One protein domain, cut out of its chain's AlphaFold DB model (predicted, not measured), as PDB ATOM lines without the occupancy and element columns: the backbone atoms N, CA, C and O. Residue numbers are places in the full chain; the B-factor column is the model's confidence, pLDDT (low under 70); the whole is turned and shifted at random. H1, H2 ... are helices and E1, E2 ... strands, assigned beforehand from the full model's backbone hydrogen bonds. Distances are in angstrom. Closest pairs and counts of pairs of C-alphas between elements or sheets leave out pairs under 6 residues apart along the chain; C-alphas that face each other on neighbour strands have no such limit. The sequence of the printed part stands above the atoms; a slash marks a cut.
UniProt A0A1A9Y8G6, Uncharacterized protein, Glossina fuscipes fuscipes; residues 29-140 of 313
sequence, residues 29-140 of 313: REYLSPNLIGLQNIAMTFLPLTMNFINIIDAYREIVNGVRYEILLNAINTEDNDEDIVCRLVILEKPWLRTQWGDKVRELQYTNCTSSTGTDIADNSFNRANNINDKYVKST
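Overview. This is residues 29 to 140 of the 313 residues of an uncharacterized protein of Glossina fuscipes fuscipes (UniProt A0A1A9Y8G6). A twisted sheet of five strands, E1 to E5, curls round one short helix, H1, which packs in its hollow. A second, longer helix, H2, packs along the far edge of the sheet, on strand E5. The printed part has 112 residues, with five named strands and two named helices in the order E1, H1, E2, E3, E4, E5, H2 along the chain. The sheet's order is E1, E2, E3, E4, E5, antiparallel throughout, and the class is mixed, helices and strands. The whole is compact, with a radius of gyration of the C-alphas of 14.6 A and spans of 48 by 33 by 21 A.

Along the chain. The longest strand, E4, is residues 83 to 98 and measures 36.1 A from first to last C-alpha. Beside it are E3, residues 66 to 77, 30.7 A, and E5, residues 104 to 111, 19.8 A. E2 is residues 51 to 64, 29.0 A, and E1 is residues 29 to 32, 9.4 A, beginning at C-alpha 29 at (-15.321, 19.513, 35.287). H1 is residues 37 to 46, 14.9 A, with C-alpha 37 at (-5.576, 20.098, 52.082). H2 is residues 122 to 139, 25.1 A, and ends at C-alpha 139 at (15.580, 28.922, 30.430).

Arrangement. E2, E3, E4 and E5 form a meander, each strand the antiparallel neighbour of the one before, with hairpins E2 and E3, E3 and E4, E4 and E5. E2 bends by 91 degrees at residue 54, E3 by 63 degrees at residue 74 and E4 by 94 degrees at residue 95. Within hydrogen-bond range are N 60 and O 70 of E2 and E3, 2.9 A, N 71 and O 89 of E3 and E4, 2.9 A, and N 92 and O 107 of E4 and E5, 2.8 A. E1 is an edge strand beside E2, with N 30 and O 61 at 2.8 A. H1 is on one face of the sheet, two layers, a helix over a sheet; its closest C-alphas to E2 are those of Met 44 and Phe 53, 6.7 A. H2 is on the sheet at a height over the sheet of 9.0 A, over E5, the other edge strand; the closest C-alphas are those of Glu 107 and Ala 129, 6.6 A. On the local plane H2 and E5 stand at 33 degrees, only just slantwise to the strands. H1 and H2 are apart. In H2 every O i to N i+4 pair is within hydrogen-bond range; in H1 5 of 6 are.

Size, cuts and confidence. The two C-alphas farthest apart, those of Asn 81 and Thr 140, are 48.3 A apart. The printed part has no cut. No link is long: E5 to H2 is short, with 10 residues, and the others are tight. Mean pLDDT of the printed part is 83.3; residues 115 to 140 are under 70, and H2 averages 54.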
ATOM      1  N   ARG A  29     -15.358  18.910  33.958       91.31
ATOM      2  CA  ARG A  29     -15.321  19.513  35.287       91.31
ATOM      3  C   ARG A  29     -15.597  18.452  36.349       91.31
ATOM      4  O   ARG A  29     -16.703  17.929  36.434       91.31
ATOM      5  N   GLU A  30     -14.622  18.212  37.215       93.06
ATOM      6  CA  GLU A  30     -14.747  17.328  38.374       93.06
ATOM      7  C   GLU A  30     -15.003  18.132  39.644       93.06
ATOM      8  O   GLU A  30     -14.298  19.106  39.924       93.06
ATOM      9  N   TYR A  31     -15.975  17.697  40.440       95.25
ATOM     10  CA  TYR A  31     -16.164  18.215  41.788       95.25
ATOM     11  C   TYR A  31     -15.081  17.670  42.719       95.25
ATOM     12  O   TYR A  31     -14.824  16.469  42.773       95.25
ATOM     13  N   LEU A  32     -14.447  18.561  43.469       94.00
ATOM     14  CA  LEU A  32     -13.432  18.219  44.447       94.00
ATOM     15  C   LEU A  32     -13.993  18.323  45.857       94.00
ATOM     16  O   LEU A  32     -14.723  19.255  46.179       94.00
ATOM     17  N   SER A  33     -13.574  17.407  46.730       93.75
ATOM     18  CA  SER A  33     -13.950  17.466  48.140       93.75
ATOM     19  C   SER A  33     -13.442  18.771  48.778       93.75
ATOM     20  O   SER A  33     -12.228  19.009  48.769       93.75
ATOM     21  N   PRO A  34     -14.315  19.583  49.403       92.00
ATOM     22  CA  PRO A  34     -13.929  20.869  50.000       92.00
ATOM     23  C   PRO A  34     -12.829  20.770  51.073       92.00
ATOM     24  O   PRO A  34     -12.065  21.706  51.290       92.00
ATOM     25  N   ASN A  35     -12.688  19.605  51.712       92.06
ATOM     26  CA  ASN A  35     -11.706  19.357  52.772       92.06
ATOM     27  C   ASN A  35     -10.311  18.940  52.267       92.06
ATOM     28  O   ASN A  35      -9.460  18.546  53.063       92.06
ATOM     29  N   LEU A  36     -10.049  18.984  50.956       93.31
ATOM     30  CA  LEU A  36      -8.725  18.652  50.428       93.31
ATOM     31  C   LEU A  36      -7.693  19.696  50.863       93.31
ATOM     32  O   LEU A  36      -7.751  20.857  50.459       93.31
ATOM     33  N   ILE A  37      -6.675  19.246  51.599       91.75
ATOM     34  CA  ILE A  37      -5.576  20.098  52.082       91.75
ATOM     35  C   ILE A  37      -4.887  20.877  50.951       91.75
ATOM     36  O   ILE A  37      -4.516  22.037  51.109       91.75
ATOM     37  N   GLY A  38      -4.769  20.256  49.772       91.62
ATOM     38  CA  GLY A  38      -4.193  20.895  48.592       91.62
ATOM     39  C   GLY A  38      -4.985  22.120  48.134       91.62
ATOM     40  O   GLY A  38      -4.376  23.112  47.745       91.62
ATOM     41  N   LEU A  39      -6.318  22.085  48.227       93.25
ATOM     42  CA  LEU A  39      -7.173  23.210  47.851       93.25
ATOM     43  C   LEU A  39      -7.095  24.352  48.855       93.25
ATOM     44  O   LEU A  39      -7.056  25.504  48.441       93.25
ATOM     45  N   GLN A  40      -7.024  24.040  50.149       93.94
ATOM     46  CA  GLN A  40      -6.879  25.056  51.194       93.94
ATOM     47  C   GLN A  40      -5.575  25.836  51.008       93.94
ATOM     48  O   GLN A  40      -5.587  27.063  50.981       93.94
ATOM     49  N   ASN A  41      -4.464  25.131  50.772       92.19
ATOM     50  CA  ASN A  41      -3.174  25.766  50.506       92.19
ATOM     51  C   ASN A  41      -3.215  26.654  49.258       92.19
ATOM     52  O   ASN A  41      -2.675  27.754  49.269       92.19
ATOM     53  N   ILE A  42      -3.876  26.197  48.192       93.12
ATOM     54  CA  ILE A  42      -4.053  26.994  46.975       93.12
ATOM     55  C   ILE A  42      -4.902  28.239  47.271       93.12
ATOM     56  O   ILE A  42      -4.507  29.346  46.916       93.12
ATOM     57  N   ALA A  43      -6.037  28.088  47.948       93.69
ATOM     58  CA  ALA A  43      -6.932  29.194  48.263       93.69
ATOM     59  C   ALA A  43      -6.244  30.271  49.115       93.69
ATOM     60  O   ALA A  43      -6.259  31.443  48.746       93.69
ATOM     61  N   MET A  44      -5.564  29.871  50.193       91.75
ATOM     62  CA  MET A  44      -4.868  30.794  51.096       91.75
ATOM     63  C   MET A  44      -3.777  31.607  50.392       91.75
ATOM     64  O   MET A  44      -3.572  32.765  50.733       91.75
ATOM     65  N   THR A  45      -3.099  31.050  49.380       90.12
ATOM     66  CA  THR A  45      -2.065  31.799  48.640       90.12
ATOM     67  C   THR A  45      -2.611  32.924  47.768       90.12
ATOM     68  O   THR A  45      -1.862  33.832  47.417       90.12
ATOM     69  N   PHE A  46      -3.888  32.852  47.389       91.94
ATOM     70  CA  PHE A  46      -4.521  33.818  46.493       91.94
ATOM     71  C   PHE A  46      -5.584  34.675  47.182       91.94
ATOM     72  O   PHE A  46      -6.148  35.562  46.539       91.94
ATOM     73  N   LEU A  47      -5.842  34.440  48.470       91.38
ATOM     74  CA  LEU A  47      -6.695  35.309  49.266       91.38
ATOM     75  C   LEU A  47      -5.954  36.595  49.662       91.38
ATOM     76  O   LEU A  47      -4.771  36.537  50.008       91.38
ATOM     77  N   PRO A  48      -6.633  37.757  49.623       90.44
ATOM     78  CA  PRO A  48      -6.141  38.996  50.216       90.44
ATOM     79  C   PRO A  48      -5.708  38.807  51.669       90.44
ATOM     80  O   PRO A  48      -6.403  38.153  52.435       90.44
ATOM     81  N   LEU A  49      -4.601  39.442  52.067       88.06
ATOM     82  CA  LEU A  49      -4.122  39.418  53.459       88.06
ATOM     83  C   LEU A  49      -5.100  40.084  54.440       88.06
ATOM     84  O   LEU A  49      -5.041  39.832  55.637       88.06
ATOM     85  N   THR A  50      -5.983  40.939  53.926       88.50
ATOM     86  CA  THR A  50      -7.061  41.605  54.667       88.50
ATOM     87  C   THR A  50      -8.225  40.666  54.979       88.50
ATOM     88  O   THR A  50      -9.083  40.991  55.800       88.50
ATOM     89  N   MET A  51      -8.248  39.482  54.359       90.62
ATOM     90  CA  MET A  51      -9.292  38.482  54.520       90.62
ATOM     91  C   MET A  51      -8.733  37.210  55.156       90.62
ATOM     92  O   MET A  51      -7.695  36.691  54.748       90.62
ATOM     93  N   ASN A  52      -9.447  36.672  56.140       92.75
ATOM     94  CA  ASN A  52      -9.091  35.416  56.788       92.75
ATOM     95  C   ASN A  52      -9.898  34.254  56.199       92.75
ATOM     96  O   ASN A  52     -11.107  34.355  56.031       92.75
ATOM     97  N   PHE A  53      -9.242  33.137  55.905       94.25
ATOM     98  CA  PHE A  53      -9.894  31.938  55.383       94.25
ATOM     99  C   PHE A  53     -10.684  31.210  56.484       94.25
ATOM    100  O   PHE A  53     -10.127  30.917  57.542       94.25
ATOM    101  N   ILE A  54     -11.948  30.853  56.218       94.31
ATOM    102  CA  ILE A  54     -12.752  30.007  57.118       94.31
ATOM    103  C   ILE A  54     -12.824  28.576  56.581       94.31
ATOM    104  O   ILE A  54     -12.312  27.637  57.191       94.31
ATOM    105  N   ASN A  55     -13.500  28.392  55.445       95.19
ATOM    106  CA  ASN A  55     -13.751  27.082  54.862       95.19
ATOM    107  C   ASN A  55     -14.008  27.173  53.359       95.19
ATOM    108  O   ASN A  55     -14.445  28.194  52.833       95.19
ATOM    109  N   ILE A  56     -13.775  26.065  52.662       96.25
ATOM    110  CA  ILE A  56     -14.199  25.907  51.271       96.25
ATOM    111  C   ILE A  56     -15.657  25.449  51.281       96.25
ATOM    112  O   ILE A  56     -16.015  24.533  52.022       96.25
ATOM    113  N   ILE A  57     -16.484  26.105  50.471       95.81
ATOM    114  CA  ILE A  57     -17.885  25.747  50.250       95.81
ATOM    115  C   ILE A  57     -17.929  24.693  49.149       95.81
ATOM    116  O   ILE A  57     -18.362  23.572  49.382       95.81
ATOM    117  N   ASP A  58     -17.383  25.042  47.985       96.50
ATOM    118  CA  ASP A  58     -17.348  24.190  46.806       96.50
ATOM    119  C   ASP A  58     -16.014  24.329  46.086       96.50
ATOM    120  O   ASP A  58     -15.388  25.393  46.075       96.50
ATOM    121  N   ALA A  59     -15.584  23.256  45.434       97.00
ATOM    122  CA  ALA A  59     -14.405  23.289  44.596       97.00
ATOM    123  C   ALA A  59     -14.575  22.401  43.372       97.00
ATOM    124  O   ALA A  59     -15.103  21.297  43.446       97.00
ATOM    125  N   TYR A  60     -14.060  22.875  42.246       96.06
ATOM    126  CA  TYR A  60     -14.031  22.134  40.997       96.06
ATOM    127  C   TYR A  60     -12.625  22.157  40.407       96.06
ATOM    128  O   TYR A  60     -11.914  23.160  40.527       96.06
ATOM    129  N   ARG A  61     -12.239  21.072  39.731       95.38
ATOM    130  CA  ARG A  61     -11.081  21.049  38.832       95.38
ATOM    131  C   ARG A  61     -11.503  20.728  37.412       95.38
ATOM    132  O   ARG A  61     -12.412  19.939  37.192       95.38
ATOM    133  N   GLU A  62     -10.799  21.312  36.461       94.38
ATOM    134  CA  GLU A  62     -10.995  21.083  35.035       94.38
ATOM    135  C   GLU A  62      -9.631  21.002  34.348       94.38
ATOM    136  O   GLU A  62      -8.718  21.775  34.664       94.38
ATOM    137  N   ILE A  63      -9.475  20.063  33.413       93.69
ATOM    138  CA  ILE A  63      -8.257  19.951  32.604       93.69
ATOM    139  C   ILE A  63      -8.393  20.861  31.382       93.69
ATOM    140  O   ILE A  63      -9.253  20.649  30.532       93.69
ATOM    141  N   VAL A  64      -7.513  21.857  31.286       92.44
ATOM    142  CA  VAL A  64      -7.452  22.840  30.189       92.44
ATOM    143  C   VAL A  64      -6.011  22.908  29.654       92.44
ATOM    144  O   VAL A  64      -5.323  21.891  29.606       92.44
ATOM    145  N   ASN A  65      -5.487  24.093  29.313       90.38
ATOM    146  CA  ASN A  65      -4.040  24.322  29.213       90.38
ATOM    147  C   ASN A  65      -3.388  24.355  30.613       90.38
ATOM    148  O   ASN A  65      -2.811  25.360  31.035       90.38
ATOM    149  N   GLY A  66      -3.528  23.255  31.350       92.62
ATOM    150  CA  GLY A  66      -3.152  23.111  32.752       92.62
ATOM    151  C   GLY A  66      -4.287  22.485  33.554       92.62
ATOM    152  O   GLY A  66      -5.131  21.774  33.008       92.62
ATOM    153  N   VAL A  67      -4.325  22.777  34.848       94.38
ATOM    154  CA  VAL A  67      -5.438  22.416  35.732       94.38
ATOM    155  C   VAL A  67      -6.079  23.704  36.227       94.38
ATOM    156  O   VAL A  67      -5.439  24.487  36.931       94.38
ATOM    157  N   ARG A  68      -7.329  23.952  35.835       95.50
ATOM    158  CA  ARG A  68      -8.114  25.101  36.293       95.50
ATOM    159  C   ARG A  68      -8.886  24.699  37.541       95.50
ATOM    160  O   ARG A  68      -9.728  23.808  37.484       95.50
ATOM    161  N   TYR A  69      -8.612  25.373  38.647       96.31
ATOM    162  CA  TYR A  69      -9.371  25.264  39.884       96.31
ATOM    163  C   TYR A  69     -10.386  26.399  39.961       96.31
ATOM    164  O   TYR A  69     -10.050  27.560  39.724       96.31
ATOM    165  N   GLU A  70     -11.618  26.065  40.313       96.12
ATOM    166  CA  GLU A  70     -12.655  27.027  40.664       96.12
ATOM    167  C   GLU A  70     -13.086  26.740  42.096       96.12
ATOM    168  O   GLU A  70     -13.684  25.702  42.366       96.12
ATOM    169  N   ILE A  71     -12.706  27.628  43.010       96.62
ATOM    170  CA  ILE A  71     -12.867  27.447  44.450       96.62
ATOM    171  C   ILE A  71     -13.815  28.530  44.950       96.62
ATOM    172  O   ILE A  71     -13.533  29.719  44.806       96.62
ATOM    173  N   LEU A  72     -14.930  28.109  45.532       96.50
ATOM    174  CA  LEU A  72     -15.846  28.960  46.272       96.50
ATOM    175  C   LEU A  72     -15.588  28.739  47.761       96.50
ATOM    176  O   LEU A  72     -15.659  27.612  48.247       96.50
ATOM    177  N   LEU A  73     -15.260  29.795  48.489       95.69
ATOM    178  CA  LEU A  73     -14.874  29.718  49.892       95.69
ATOM    179  C   LEU A  73     -15.525  30.832  50.700       95.69
ATOM    180  O   LEU A  73     -15.880  31.870  50.150       95.69
ATOM    181  N   ASN A  74     -15.647  30.610  52.000       95.44
ATOM    182  CA  ASN A  74     -16.033  31.630  52.959       95.44
ATOM    183  C   ASN A  74     -14.778  32.220  53.616       95.44
ATOM    184  O   ASN A  74     -13.856  31.483  53.992       95.44
ATOM    185  N   ALA A  75     -14.751  33.536  53.743       94.44
ATOM    186  CA  ALA A  75     -13.680  34.288  54.372       94.44
ATOM    187  C   ALA A  75     -14.263  35.398  55.250       94.44
ATOM    188  O   ALA A  75     -15.394  35.811  55.050       94.44
ATOM    189  N   ILE A  76     -13.486  35.889  56.209       93.19
ATOM    190  CA  ILE A  76     -13.852  37.030  57.057       93.19
ATOM    191  C   ILE A  76     -13.069  38.236  56.573       93.19
ATOM    192  O   ILE A  76     -11.840  38.153  56.487       93.19
ATOM    193  N   ASN A  77     -13.739  39.346  56.271       90.81
ATOM    194  CA  ASN A  77     -13.036  40.587  55.969       90.81
ATOM    195  C   ASN A  77     -12.656  41.315  57.266       90.81
ATOM    196  O   ASN A  77     -13.517  41.831  57.971       90.81
ATOM    197  N   THR A  78     -11.356  41.402  57.548       87.50
ATOM    198  CA  THR A  78     -10.845  42.069  58.760       87.50
ATOM    199  C   THR A  78     -10.957  43.597  58.652       87.50
ATOM    200  O   THR A  78     -10.927  44.298  59.660       87.50
ATOM    201  N   GLU A  79     -11.081  44.144  57.437       84.12
ATOM    202  CA  GLU A  79     -11.277  45.588  57.230       84.12
ATOM    203  C   GLU A  79     -12.728  46.021  57.490       84.12
ATOM    204  O   GLU A  79     -12.960  47.108  58.021       84.12
ATOM    205  N   ASP A  80     -13.693  45.153  57.177       81.62
ATOM    206  CA  ASP A  80     -15.128  45.448  57.221       81.62
ATOM    207  C   ASP A  80     -15.799  44.734  58.404       81.62
ATOM    208  O   ASP A  80     -16.635  43.855  58.226       81.62
ATOM    209  N   ASN A  81     -15.426  45.111  59.632       82.88
ATOM    210  CA  ASN A  81     -16.056  44.648  60.885       82.88
ATOM    211  C   ASN A  81     -16.175  43.119  61.053       82.88
ATOM    212  O   ASN A  81     -17.130  42.652  61.675       82.88
ATOM    213  N   ASP A  82     -15.220  42.352  60.527       87.19
ATOM    214  CA  ASP A  82     -15.234  40.888  60.573       87.19
ATOM    215  C   ASP A  82     -16.504  40.275  59.943       87.19
ATOM    216  O   ASP A  82     -17.033  39.269  60.419       87.19
ATOM    217  N   GLU A  83     -17.008  40.880  58.862       90.50
ATOM    218  CA  GLU A  83     -18.130  40.332  58.102       90.50
ATOM    219  C   GLU A  83     -17.720  39.091  57.288       90.50
ATOM    220  O   GLU A  83     -16.676  39.059  56.625       90.50
ATOM    221  N   ASP A  84     -18.585  38.071  57.313       91.81
ATOM    222  CA  ASP A  84     -18.453  36.860  56.501       91.81
ATOM    223  C   ASP A  84     -18.734  37.180  55.022       91.81
ATOM    224  O   ASP A  84     -19.841  37.575  54.642       91.81
ATOM    225  N   ILE A  85     -17.741  36.959  54.164       92.69
ATOM    226  CA  ILE A  85     -17.796  37.162  52.719       92.69
ATOM    227  C   ILE A  85     -17.501  35.865  51.963       92.69
ATOM    228  O   ILE A  85     -16.560  35.125  52.245       92.69
ATOM    229  N   VAL A  86     -18.283  35.617  50.912       94.81
ATOM    230  CA  VAL A  86     -18.051  34.492  50.002       94.81
ATOM    231  C   VAL A  86     -17.146  34.921  48.846       94.81
ATOM    232  O   VAL A  86     -17.495  35.789  48.039       94.81
ATOM    233  N   CYS A  87     -15.997  34.256  48.738       94.94
ATOM    234  CA  CYS A  87     -15.000  34.464  47.700       94.94
ATOM    235  C   CYS A  87     -15.039  33.363  46.641       94.94
ATOM    236  O   CYS A  87     -15.046  32.173  46.947       94.94
ATOM    237  N   ARG A  88     -14.975  33.760  45.372       95.75
ATOM    238  CA  ARG A  88     -14.802  32.897  44.207       95.75
ATOM    239  C   ARG A  88     -13.423  33.132  43.617       95.75
ATOM    240  O   ARG A  88     -13.173  34.188  43.045       95.75
ATOM    241  N   LEU A  89     -12.566  32.122  43.700       95.44
ATOM    242  CA  LEU A  89     -11.221  32.119  43.135       95.44
ATOM    243  C   LEU A  89     -11.173  31.201  41.913       95.44
ATOM    244  O   LEU A  89     -11.558  30.034  41.981       95.44
ATOM    245  N   VAL A  90     -10.658  31.713  40.798       95.88
ATOM    246  CA  VAL A  90     -10.351  30.920  39.604       95.88
ATOM    247  C   VAL A  90      -8.850  30.933  39.390       95.88
ATOM    248  O   VAL A  90      -8.270  31.984  39.125       95.88
ATOM    249  N   ILE A  91      -8.221  29.767  39.484       95.69
ATOM    250  CA  ILE A  91      -6.764  29.631  39.496       95.69
ATOM    251  C   ILE A  91      -6.344  28.632  38.425       95.69
ATOM    252  O   ILE A  91      -6.864  27.522  38.365       95.69
ATOM    253  N   LEU A  92      -5.378  29.010  37.591       95.75
ATOM    254  CA  LEU A  92      -4.774  28.131  36.595       95.75
ATOM    255  C   LEU A  92      -3.424  27.618  37.105       95.75
ATOM    256  O   LEU A  92      -2.485  28.392  37.290       95.75
ATOM    257  N   GLU A  93      -3.309  26.308  37.310       94.44
ATOM    258  CA  GLU A  93      -2.054  25.625  37.626       94.44
ATOM    259  C   GLU A  93      -1.425  25.063  36.346       94.44
ATOM    260  O   GLU A  93      -2.071  24.335  35.592       94.44
ATOM    261  N   LYS A  94      -0.144  25.361  36.117       94.25
ATOM    262  CA  LYS A  94       0.649  24.822  35.002       94.25
ATOM    263  C   LYS A  94       1.624  23.781  35.562       94.25
ATOM    264  O   LYS A  94       2.728  24.148  35.958       94.25
ATOM    265  N   PRO A  95       1.253  22.488  35.636       88.75
ATOM    266  CA  PRO A  95       2.040  21.477  36.349       88.75
ATOM    267  C   PRO A  95       3.429  21.209  35.744       88.75
ATOM    268  O   PRO A  95       4.311  20.721  36.447       88.75
ATOM    269  N   TRP A  96       3.643  21.541  34.467       88.94
ATOM    270  CA  TRP A  96       4.946  21.450  33.790       88.94
ATOM    271  C   TRP A  96       5.879  22.631  34.088       88.94
ATOM    272  O   TRP A  96       7.065  22.565  33.774       88.94
ATOM    273  N   LEU A  97       5.368  23.709  34.692       88.94
ATOM    274  CA  LEU A  97       6.170  24.838  35.142       88.94
ATOM    275  C   LEU A  97       6.347  24.760  36.654       88.94
ATOM    276  O   LEU A  97       5.386  24.644  37.419       88.94
ATOM    277  N   ARG A  98       7.596  24.871  37.097       89.25
ATOM    278  CA  ARG A  98       7.952  24.906  38.516       89.25
ATOM    279  C   ARG A  98       8.647  26.206  38.829       89.25
ATOM    280  O   ARG A  98       9.533  26.587  38.081       89.25
ATOM    281  N   THR A  99       8.290  26.849  39.931       87.50
ATOM    282  CA  THR A  99       9.006  28.003  40.479       87.50
ATOM    283  C   THR A  99      10.430  27.612  40.894       87.50
ATOM    284  O   THR A  99      10.783  26.434  40.942       87.50
ATOM    285  N   GLN A 100      11.265  28.591  41.244       86.19
ATOM    286  CA  GLN A 100      12.630  28.337  41.733       86.19
ATOM    287  C   GLN A 100      12.699  27.521  43.036       86.19
ATOM    288  O   GLN A 100      13.762  27.015  43.373       86.19
ATOM    289  N   TRP A 101      11.576  27.371  43.743       85.62
ATOM    290  CA  TRP A 101      11.456  26.543  44.946       85.62
ATOM    291  C   TRP A 101      10.907  25.138  44.655       85.62
ATOM    292  O   TRP A 101      10.709  24.350  45.570       85.62
ATOM    293  N   GLY A 102      10.648  24.804  43.385       86.06
ATOM    294  CA  GLY A 102      10.093  23.510  42.981       86.06
ATOM    295  C   GLY A 102       8.564  23.433  43.022       86.06
ATOM    296  O   GLY A 102       8.007  22.457  42.507       86.06
ATOM    297  N   ASP A 103       7.884  24.457  43.547       86.31
ATOM    298  CA  ASP A 103       6.421  24.538  43.567       86.31
ATOM    299  C   ASP A 103       5.844  24.698  42.169       86.31
ATOM    300  O   ASP A 103       6.417  25.383  41.323       86.31
ATOM    301  N   LYS A 104       4.669  24.118  41.939       90.19
ATOM    302  CA  LYS A 104       3.942  24.282  40.680       90.19
ATOM    303  C   LYS A 104       3.563  25.746  40.477       90.19
ATOM    304  O   LYS A 104       3.080  26.398  41.404       90.19
ATOM    305  N   VAL A 105       3.760  26.255  39.264       90.88
ATOM    306  CA  VAL A 105       3.348  27.616  38.915       90.88
ATOM    307  C   VAL A 105       1.825  27.686  38.873       90.88
ATOM    308  O   VAL A 105       1.168  26.867  38.227       90.88
ATOM    309  N   ARG A 106       1.280  28.687  39.564       93.75
ATOM    310  CA  ARG A 106      -0.150  28.975  39.640       93.75
ATOM    311  C   ARG A 106      -0.385  30.447  39.360       93.75
ATOM    312  O   ARG A 106       0.427  31.285  39.743       93.75
ATOM    313  N   GLU A 107      -1.497  30.733  38.711       91.44
ATOM    314  CA  GLU A 107      -1.880  32.071  38.282       91.44
ATOM    315  C   GLU A 107      -3.346  32.309  38.649       91.44
ATOM    316  O   GLU A 107      -4.206  31.482  38.339       91.44
ATOM    317  N   LEU A 108      -3.629  33.426  39.319       92.75
ATOM    318  CA  LEU A 108      -4.995  33.834  39.630       92.75
ATOM    319  C   LEU A 108      -5.613  34.468  38.383       92.75
ATOM    320  O   LEU A 108      -5.189  35.536  37.962       92.75
ATOM    321  N   GLN A 109      -6.611  33.809  37.804       92.06
ATOM    322  CA  GLN A 109      -7.326  34.300  36.624       92.06
ATOM    323  C   GLN A 109      -8.461  35.252  37.009       92.06
ATOM    324  O   GLN A 109      -8.719  36.230  36.315       92.06
ATOM    325  N   TYR A 110      -9.164  34.963  38.107       92.56
ATOM    326  CA  TYR A 110     -10.296  35.768  38.564       92.56
ATOM    327  C   TYR A 110     -10.499  35.642  40.076       92.56
ATOM    328  O   TYR A 110     -10.373  34.549  40.631       92.56
ATOM    329  N   THR A 111     -10.865  36.753  40.719       92.81
ATOM    330  CA  THR A 111     -11.340  36.814  42.107       92.81
ATOM    331  C   THR A 111     -12.431  37.880  42.238       92.81
ATOM    332  O   THR A 111     -12.319  38.936  41.616       92.81
ATOM    333  N   ASN A 112     -13.480  37.627  43.032       90.69
ATOM    334  CA  ASN A 112     -14.414  38.682  43.470       90.69
ATOM    335  C   ASN A 112     -14.001  39.315  44.808       90.69
ATOM    336  O   ASN A 112     -14.576  40.323  45.205       90.69
ATOM    337  N   CYS A 113     -13.037  38.715  45.501       87.06
ATOM    338  CA  CYS A 113     -12.510  39.215  46.754       87.06
ATOM    339  C   CYS A 113     -11.279  40.058  46.455       87.06
ATOM    340  O   CYS A 113     -10.184  39.544  46.216       87.06
ATOM    341  N   THR A 114     -11.503  41.366  46.395       79.06
ATOM    342  CA  THR A 114     -10.466  42.383  46.250       79.06
ATOM    343  C   THR A 114     -10.310  43.112  47.572       79.06
ATOM    344  O   THR A 114     -11.306  43.473  48.192       79.06
ATOM    345  N   SER A 115      -9.066  43.350  47.981       69.62
ATOM    346  CA  SER A 115      -8.775  44.278  49.073       69.62
ATOM    347  C   SER A 115      -9.294  45.674  48.711       69.62
ATOM    348  O   SER A 115      -9.152  46.096  47.559       69.62
ATOM    349  N   SER A 116      -9.892  46.387  49.670       60.28
ATOM    350  CA  SER A 116     -10.361  47.768  49.473       60.28
ATOM    351  C   SER A 116      -9.201  48.722  49.143       60.28
ATOM    352  O   SER A 116      -9.357  49.725  48.442       60.28
ATOM    353  N   THR A 117      -7.994  48.344  49.564       55.78
ATOM    354  CA  THR A 117      -6.727  48.905  49.111       55.78
ATOM    355  C   THR A 117      -6.315  48.199  47.814       55.78
ATOM    356  O   THR A 117      -5.888  47.047  47.812       55.78
ATOM    357  N   GLY A 118      -6.498  48.870  46.670       51.19
ATOM    358  CA  GLY A 118      -6.295  48.347  45.301       51.19
ATOM    359  C   GLY A 118      -4.858  47.966  44.905       51.19
ATOM    360  O   GLY A 118      -4.520  47.954  43.727       51.19
ATOM    361  N   THR A 119      -4.017  47.653  45.876       53.00
ATOM    362  CA  THR A 119      -2.638  47.178  45.778       53.00
ATOM    363  C   THR A 119      -2.591  46.025  46.781       53.00
ATOM    364  O   THR A 119      -2.840  46.245  47.954       53.00
ATOM    365  N   ASP A 120      -2.488  44.742  46.426       50.06
ATOM    366  CA  ASP A 120      -1.154  44.125  46.476       50.06
ATOM    367  C   ASP A 120      -1.078  42.650  46.016       50.06
ATOM    368  O   ASP A 120      -0.001  42.061  46.077       50.06
ATOM    369  N   ILE A 121      -2.144  42.015  45.508       53.69
ATOM    370  CA  ILE A 121      -2.061  40.579  45.123       53.69
ATOM    371  C   ILE A 121      -2.284  40.327  43.632       53.69
ATOM    372  O   ILE A 121      -1.557  39.532  43.033       53.69
ATOM    373  N   ALA A 122      -3.221  41.027  42.989       50.66
ATOM    374  CA  ALA A 122      -3.447  40.855  41.555       50.66
ATOM    375  C   ALA A 122      -2.274  41.414  40.730       50.66
ATOM    376  O   ALA A 122      -1.727  40.713  39.878       50.66
ATOM    377  N   ASP A 123      -1.812  42.626  41.041       48.31
ATOM    378  CA  ASP A 123      -0.838  43.330  40.198       48.31
ATOM    379  C   ASP A 123       0.561  42.687  40.232       48.31
ATOM    380  O   ASP A 123       1.235  42.565  39.210       48.31
ATOM    381  N   ASN A 124       0.982  42.152  41.382       49.53
ATOM    382  CA  ASN A 124       2.240  41.407  41.476       49.53
ATOM    383  C   ASN A 124       2.141  39.983  40.911       49.53
ATOM    384  O   ASN A 124       3.151  39.452  40.454       49.53
ATOM    385  N   SER A 125       0.961  39.353  40.904       52.84
ATOM    386  CA  SER A 125       0.782  37.996  40.366       52.84
ATOM    387  C   SER A 125       0.776  37.983  38.834       52.84
ATOM    388  O   SER A 125       1.480  37.170  38.233       52.84
ATOM    389  N   PHE A 126       0.098  38.943  38.193       50.00
ATOM    390  CA  PHE A 126       0.123  39.093  36.731       50.00
ATOM    391  C   PHE A 126       1.522  39.463  36.214       50.00
ATOM    392  O   PHE A 126       2.021  38.845  35.270       50.00
ATOM    393  N   ASN A 127       2.217  40.392  36.880       49.06
ATOM    394  CA  ASN A 127       3.594  40.741  36.520       49.06
ATOM    395  C   ASN A 127       4.586  39.595  36.801       49.06
ATOM    396  O   ASN A 127       5.516  39.371  36.022       49.06
ATOM    397  N   ARG A 128       4.366  38.801  37.857       53.41
ATOM    398  CA  ARG A 128       5.168  37.607  38.161       53.41
ATOM    399  C   ARG A 128       4.921  36.469  37.175       53.41
ATOM    400  O   ARG A 128       5.887  35.820  36.797       53.41
ATOM    401  N   ALA A 129       3.690  36.230  36.726       53.88
ATOM    402  CA  ALA A 129       3.381  35.204  35.728       53.88
ATOM    403  C   ALA A 129       4.019  35.519  34.363       53.88
ATOM    404  O   ALA A 129       4.605  34.630  33.739       53.88
ATOM    405  N   ASN A 130       4.001  36.791  33.951       55.97
ATOM    406  CA  ASN A 130       4.697  37.248  32.745       55.97
ATOM    407  C   ASN A 130       6.221  37.108  32.884       55.97
ATOM    408  O   ASN A 130       6.874  36.557  31.999       55.97
ATOM    409  N   ASN A 131       6.787  37.495  34.030       56.12
ATOM    410  CA  ASN A 131       8.220  37.340  34.290       56.12
ATOM    411  C   ASN A 131       8.660  35.865  34.392       56.12
ATOM    412  O   ASN A 131       9.752  35.507  33.955       56.12
ATOM    413  N   ILE A 132       7.804  34.996  34.933       57.38
ATOM    414  CA  ILE A 132       7.997  33.543  34.967       57.38
ATOM    415  C   ILE A 132       8.030  33.010  33.538       57.38
ATOM    416  O   ILE A 132       9.009  32.364  33.177       57.38
ATOM    417  N   ASN A 133       7.032  33.314  32.703       58.16
ATOM    418  CA  ASN A 133       7.042  32.881  31.303       58.16
ATOM    419  C   ASN A 133       8.323  33.338  30.588       58.16
ATOM    420  O   ASN A 133       8.968  32.511  29.955       58.16
ATOM    421  N   ASP A 134       8.771  34.580  30.779       60.25
ATOM    422  CA  ASP A 134      10.041  35.056  30.213       60.25
ATOM    423  C   ASP A 134      11.261  34.300  30.752       60.25
ATOM    424  O   ASP A 134      12.169  33.968  29.989       60.25
ATOM    425  N   LYS A 135      11.298  33.993  32.054       59.41
ATOM    426  CA  LYS A 135      12.377  33.212  32.670       59.41
ATOM    427  C   LYS A 135      12.430  31.800  32.094       59.41
ATOM    428  O   LYS A 135      13.521  31.352  31.772       59.41
ATOM    429  N   TYR A 136      11.293  31.127  31.914       53.19
ATOM    430  CA  TYR A 136      11.250  29.752  31.402       53.19
ATOM    431  C   TYR A 136      11.377  29.671  29.880       53.19
ATOM    432  O   TYR A 136      12.040  28.759  29.409       53.19
ATOM    433  N   VAL A 137      10.863  30.632  29.108       56.78
ATOM    434  CA  VAL A 137      11.118  30.737  27.655       56.78
ATOM    435  C   VAL A 137      12.602  31.012  27.385       56.78
ATOM    436  O   VAL A 137      13.171  30.472  26.439       56.78
ATOM    437  N   LYS A 138      13.273  31.780  28.254       54.50
ATOM    438  CA  LYS A 138      14.733  31.974  28.191       54.50
ATOM    439  C   LYS A 138      15.524  30.806  28.797       54.50
ATOM    440  O   LYS A 138      16.666  30.594  28.396       54.50
ATOM    441  N   SER A 139      14.939  30.049  29.734       50.62
ATOM    442  CA  SER A 139      15.580  28.922  30.430       50.62
ATOM    443  C   SER A 139      15.151  27.537  29.944       50.62
ATOM    444  O   SER A 139      15.485  26.555  30.611       50.62
ATOM    445  N   THR A 140      14.442  27.399  28.816       46.94
ATOM    446  CA  THR A 140      14.298  26.099  28.141       46.94
ATOM    447  C   THR A 140      15.632  25.740  27.490       46.94
ATOM    448  O   THR A 140      15.807  25.780  26.271       46.94
TER     449      THR A 140